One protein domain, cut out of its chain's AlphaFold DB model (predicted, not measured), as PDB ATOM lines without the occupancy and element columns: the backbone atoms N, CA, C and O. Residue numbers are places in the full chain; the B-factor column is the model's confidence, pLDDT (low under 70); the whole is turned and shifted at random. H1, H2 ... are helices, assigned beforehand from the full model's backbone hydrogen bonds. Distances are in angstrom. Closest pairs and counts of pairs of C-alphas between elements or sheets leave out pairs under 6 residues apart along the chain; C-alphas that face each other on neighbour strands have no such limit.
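What this domain is: This is residues 2 to 45 of the 124 residues of an uncharacterized protein of Bacillus sp. CHD6a (UniProt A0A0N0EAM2). Two helices make an L: an extended lead-in, of which residues 2 to 10 stand free, runs to H1, and after a tight turn H2 sets off nearly at a right angle to it, with residues 38 to 45 standing free at its far end. The printed part has 44 residues, two named helices, H1 then H2, and no named strand; its class is all helix. It is only just loose, close to compact, with a radius of gyration of the C-alphas of 11.3 A and spans of 30 by 23 by 21 A.

How they stand to each other: Look first at H1, residues 13 to 27, then at H2, residues 31 to 41. They touch, with the closest C-alphas, those of Ser 23 and Phe 31, 5.3 A apart. Their lines are about perpendicular, at 86 degrees. In H2 every O i to N i+4 pair is within hydrogen-bond range; in H1, 10 of 11 are.

Where its parts are: Find C-alpha 13 at (132.877, 105.953, 125.097); from there H1 runs 20.1 A to C-alpha 27. H2 runs 15.3 A from C-alpha 31 to C-alpha 41 at (128.796, 85.319, 134.619).

The domain as a whole: The C-alphas farthest apart, those of Glu 2 and Asp 14, are 32.7 A apart. The printed part has no cut. In the B-factor column, pLDDT is under 70 at residues 2 to 5, 7, 14 to 15 and 38 to 45.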
ATOM      1  N   GLU A   2     147.480  77.428 130.847       51.19
ATOM      2  CA  GLU A   2     146.191  77.998 130.441       51.19
ATOM      3  C   GLU A   2     146.410  78.824 129.174       51.19
ATOM      4  O   GLU A   2     147.217  79.759 129.165       51.19
ATOM      5  N   ASP A   3     145.719  78.465 128.097       58.94
ATOM      6  CA  ASP A   3     145.773  79.220 126.852       58.94
ATOM      7  C   ASP A   3     145.017  80.540 127.030       58.94
ATOM      8  O   ASP A   3     143.793  80.583 127.160       58.94
ATOM      9  N   THR A   4     145.756  81.649 127.056       61.25
ATOM     10  CA  THR A   4     145.157  82.985 127.134       61.25
ATOM     11  C   THR A   4     144.620  83.388 125.763       61.25
ATOM     12  O   THR A   4     145.386  83.694 124.848       61.25
ATOM     13  N   ILE A   5     143.295  83.445 125.626       65.00
ATOM     14  CA  ILE A   5     142.633  83.943 124.416       65.00
ATOM     15  C   ILE A   5     142.544  85.471 124.495       65.00
ATOM     16  O   ILE A   5     141.838  86.020 125.340       65.00
ATOM     17  N   LYS A   6     143.230  86.173 123.588       74.06
ATOM     18  CA  LYS A   6     143.144  87.635 123.455       74.06
ATOM     19  C   LYS A   6     142.091  87.999 122.410       74.06
ATOM     20  O   LYS A   6     142.166  87.532 121.276       74.06
ATOM     21  N   LYS A   7     141.129  88.849 122.776       68.12
ATOM     22  CA  LYS A   7     140.124  89.404 121.859       68.12
ATOM     23  C   LYS A   7     140.132  90.924 121.934       68.12
ATOM     24  O   LYS A   7     140.175  91.486 123.024       68.12
ATOM     25  N   ASN A   8     140.061  91.571 120.776       78.06
ATOM     26  CA  ASN A   8     139.867  93.013 120.698       78.06
ATOM     27  C   ASN A   8     138.376  93.322 120.829       78.06
ATOM     28  O   ASN A   8     137.550  92.663 120.197       78.06
ATOM     29  N   ILE A   9     138.049  94.328 121.633       70.19
ATOM     30  CA  ILE A   9     136.695  94.854 121.774       70.19
ATOM     31  C   ILE A   9     136.715  96.354 121.509       70.19
ATOM     32  O   ILE A   9     137.652  97.053 121.892       70.19
ATOM     33  N   SER A  10     135.666  96.844 120.861       78.00
ATOM     34  CA  SER A  10     135.419  98.271 120.696       78.00
ATOM     35  C   SER A  10     134.175  98.622 121.491       78.00
ATOM     36  O   SER A  10     133.138  97.979 121.344       78.00
ATOM     37  N   LEU A  11     134.294  99.626 122.354       72.69
ATOM     38  CA  LEU A  11     133.206 100.103 123.193       72.69
ATOM     39  C   LEU A  11     132.885 101.543 122.821       72.69
ATOM     40  O   LEU A  11     133.776 102.326 122.488       72.69
ATOM     41  N   ARG A  12     131.604 101.891 122.921       73.88
ATOM     42  CA  ARG A  12     131.182 103.289 122.929       73.88
ATOM     43  C   ARG A  12     131.753 103.965 124.179       73.88
ATOM     44  O   ARG A  12     131.877 103.329 125.225       73.88
ATOM     45  N   GLU A  13     132.134 105.230 124.059       72.69
ATOM     46  CA  GLU A  13     132.877 105.953 125.097       72.69
ATOM     47  C   GLU A  13     132.136 106.018 126.444       72.69
ATOM     48  O   GLU A  13     132.724 105.816 127.505       72.69
ATOM     49  N   ASP A  14     130.823 106.226 126.419       66.81
ATOM     50  CA  ASP A  14     129.963 106.225 127.602       66.81
ATOM     51  C   ASP A  14     129.928 104.857 128.304       66.81
ATOM     52  O   ASP A  14     130.032 104.784 129.534       66.81
ATOM     53  N   ILE A  15     129.856 103.772 127.529       66.81
ATOM     54  CA  ILE A  15     129.895 102.390 128.022       66.81
ATOM     55  C   ILE A  15     131.269 102.072 128.614       66.81
ATOM     56  O   ILE A  15     131.355 101.500 129.702       66.81
ATOM     57  N   TYR A  16     132.347 102.486 127.944       80.31
ATOM     58  CA  TYR A  16     133.709 102.338 128.448       80.31
ATOM     59  C   TYR A  16     133.884 103.045 129.797       80.31
ATOM     60  O   TYR A  16     134.301 102.424 130.775       80.31
ATOM     61  N   ASN A  17     133.473 104.311 129.893       79.06
ATOM     62  CA  ASN A  17     133.571 105.103 131.120       79.06
ATOM     63  C   ASN A  17     132.713 104.536 132.258       79.06
ATOM     64  O   ASN A  17     133.077 104.601 133.438       79.06
ATOM     65  N   TYR A  18     131.549 103.973 131.938       77.81
ATOM     66  CA  TYR A  18     130.745 103.245 132.912       77.81
ATOM     67  C   TYR A  18     131.470 101.996 133.426       77.81
ATOM     68  O   TYR A  18     131.613 101.823 134.640       77.81
ATOM     69  N   ALA A  19     131.958 101.153 132.518       77.56
ATOM     70  CA  ALA A  19     132.619  99.902 132.856       77.56
ATOM     71  C   ALA A  19     133.927 100.138 133.632       77.56
ATOM     72  O   ALA A  19     134.223  99.407 134.577       77.56
ATOM     73  N   LEU A  20     134.673 101.197 133.305       83.69
ATOM     74  CA  LEU A  20     135.899 101.578 134.003       83.69
ATOM     75  C   LEU A  20     135.614 101.897 135.477       83.69
ATOM     76  O   LEU A  20     136.184 101.262 136.365       83.69
ATOM     77  N   ARG A  21     134.625 102.762 135.747       82.06
ATOM     78  CA  ARG A  21     134.187 103.103 137.118       82.06
ATOM     79  C   ARG A  21     133.686 101.891 137.903       82.06
ATOM     80  O   ARG A  21     133.804 101.837 139.126       82.06
ATOM     81  N   LYS A  22     133.076 100.917 137.227       77.06
ATOM     82  CA  LYS A  22     132.644  99.663 137.859       77.06
ATOM     83  C   LYS A  22     133.820  98.750 138.178       77.06
ATOM     84  O   LYS A  22     133.851  98.188 139.273       77.06
ATOM     85  N   SER A  23     134.799  98.659 137.280       86.12
ATOM     86  CA  SER A  23     136.015  97.872 137.493       86.12
ATOM     87  C   SER A  23     136.826  98.378 138.687       86.12
ATOM     88  O   SER A  23     137.346  97.570 139.454       86.12
ATOM     89  N   GLU A  24     136.853  99.692 138.923       79.12
ATOM     90  CA  GLU A  24     137.468 100.296 140.111       79.12
ATOM     91  C   GLU A  24     136.812  99.803 141.399       79.12
ATOM     92  O   GLU A  24     137.491  99.358 142.321       79.12
ATOM     93  N   LYS A  25     135.476  99.806 141.435       78.75
ATOM     94  CA  LYS A  25     134.703  99.420 142.622       78.75
ATOM     95  C   LYS A  25     134.704  97.917 142.895       78.75
ATOM     96  O   LYS A  25     134.568  97.523 144.046       78.75
ATOM     97  N   MET A  26     134.785  97.087 141.855       73.56
ATOM     98  CA  MET A  26     134.582  95.635 141.967       73.56
ATOM     99  C   MET A  26     135.873  94.819 141.855       73.56
ATOM    100  O   MET A  26     135.957  93.742 142.435       73.56
ATOM    101  N   HIS A  27     136.880  95.322 141.138       74.25
ATOM    102  CA  HIS A  27     138.137  94.616 140.860       74.25
ATOM    103  C   HIS A  27     139.373  95.514 141.022       74.25
ATOM    104  O   HIS A  27     140.407  95.258 140.403       74.25
ATOM    105  N   GLY A  28     139.278  96.588 141.815       80.19
ATOM    106  CA  GLY A  28     140.410  97.474 142.111       80.19
ATOM    107  C   GLY A  28     141.007  98.158 140.878       80.19
ATOM    108  O   GLY A  28     142.196  98.451 140.856       80.19
ATOM    109  N   GLY A  29     140.205  98.360 139.830       76.62
ATOM    110  CA  GLY A  29     140.619  99.018 138.587       76.62
ATOM    111  C   GLY A  29     141.162  98.057 137.531       76.62
ATOM    112  O   GLY A  29     141.533  98.489 136.441       76.62
ATOM    113  N   ASN A  30     141.176  96.745 137.799       86.38
ATOM    114  CA  ASN A  30     141.530  95.759 136.783       86.38
ATOM    115  C   ASN A  30     140.363  95.540 135.807       86.38
ATOM    116  O   ASN A  30     139.503  94.671 135.987       86.38
ATOM    117  N   PHE A  31     140.362  96.346 134.748       83.81
ATOM    118  CA  PHE A  31     139.341  96.339 133.709       83.81
ATOM    119  C   PHE A  31     139.246  94.999 132.963       83.81
ATOM    120  O   PHE A  31     138.147  94.516 132.699       83.81
ATOM    121  N   SER A  32     140.380  94.348 132.686       82.56
ATOM    122  CA  SER A  32     140.403  93.058 131.981       82.56
ATOM    123  C   SER A  32     139.750  91.945 132.803       82.56
ATOM    124  O   SER A  32     138.983  91.145 132.265       82.56
ATOM    125  N   SER A  33     140.015  91.905 134.111       80.06
ATOM    126  CA  SER A  33     139.375  90.944 135.017       80.06
ATOM    127  C   SER A  33     137.876  91.198 135.140       80.06
ATOM    128  O   SER A  33     137.099  90.248 135.137       80.06
ATOM    129  N   TYR A  34     137.462  92.467 135.176       80.75
ATOM    130  CA  TYR A  34     136.048  92.834 135.198       80.75
ATOM    131  C   TYR A  34     135.312  92.379 133.929       80.75
ATOM    132  O   TYR A  34     134.254  91.762 134.018       80.75
ATOM    133  N   LEU A  35     135.893  92.600 132.747       78.94
ATOM    134  CA  LEU A  35     135.311  92.127 131.486       78.94
ATOM    135  C   LEU A  35     135.248  90.598 131.412       78.94
ATOM    136  O   LEU A  35     134.251  90.037 130.965       78.94
ATOM    137  N   THR A  36     136.291  89.919 131.893       76.19
ATOM    138  CA  THR A  36     136.326  88.452 131.952       76.19
ATOM    139  C   THR A  36     135.237  87.913 132.880       76.19
ATOM    140  O   THR A  36     134.553  86.956 132.524       76.19
ATOM    141  N   TYR A  37     135.027  88.554 134.035       75.69
ATOM    142  CA  TYR A  37     133.938  88.239 134.959       75.69
ATOM    143  C   TYR A  37     132.569  88.389 134.293       75.69
ATOM    144  O   TYR A  37     131.778  87.454 134.355       75.69
ATOM    145  N   LEU A  38     132.311  89.503 133.598       66.44
ATOM    146  CA  LEU A  38     131.035  89.726 132.909       66.44
ATOM    147  C   LEU A  38     130.739  88.623 131.882       66.44
ATOM    148  O   LEU A  38     129.674  88.016 131.928       66.44
ATOM    149  N   ILE A  39     131.717  88.298 131.030       66.81
ATOM    150  CA  ILE A  39     131.594  87.246 130.005       66.81
ATOM    151  C   ILE A  39     131.392  85.856 130.636       66.81
ATOM    152  O   ILE A  39     130.746  84.982 130.059       66.81
ATOM    153  N   SER A  40     131.966  85.629 131.820       62.41
ATOM    154  CA  SER A  40     131.876  84.345 132.524       62.41
ATOM    155  C   SER A  40     130.569  84.198 133.306       62.41
ATOM    156  O   SER A  40     130.014  83.104 133.359       62.41
ATOM    157  N   CYS A  41     130.059  85.288 133.884       53.78
ATOM    158  CA  CYS A  41     128.796  85.319 134.619       53.78
ATOM    159  C   CYS A  41     127.573  85.210 133.711       53.78
ATOM    160  O   CYS A  41     126.595  84.594 134.123       53.78
ATOM    161  N   GLU A  42     127.648  85.697 132.469       47.56
ATOM    162  CA  GLU A  42     126.598  85.514 131.453       47.56
ATOM    163  C   GLU A  42     126.260  84.033 131.194       47.56
ATOM    164  O   GLU A  42     125.161  83.709 130.759       47.56
ATOM    165  N   LYS A  43     127.179  83.104 131.494       43.16
ATOM    166  CA  LYS A  43     126.959  81.661 131.305       43.16
ATOM    167  C   LYS A  43     126.262  80.968 132.476       43.16
ATOM    168  O   LYS A  43     125.974  79.777 132.381       43.16
ATOM    169  N   SER A  44     126.019  81.660 133.587       38.12
ATOM    170  CA  SER A  44     125.447  81.047 134.784       38.12
ATOM    171  C   SER A  44     124.508  82.005 135.509       38.12
ATOM    172  O   SER A  44     124.979  82.781 136.339       38.12
ATOM    173  N   GLN A  45     123.202  81.873 135.259       37.31
ATOM    174  CA  GLN A  45     122.083  82.014 136.214       37.31
ATOM    175  C   GLN A  45     120.868  82.697 135.577       37.31
ATOM    176  O   GLN A  45     120.585  83.854 135.861       37.31
TER     177      GLN A  45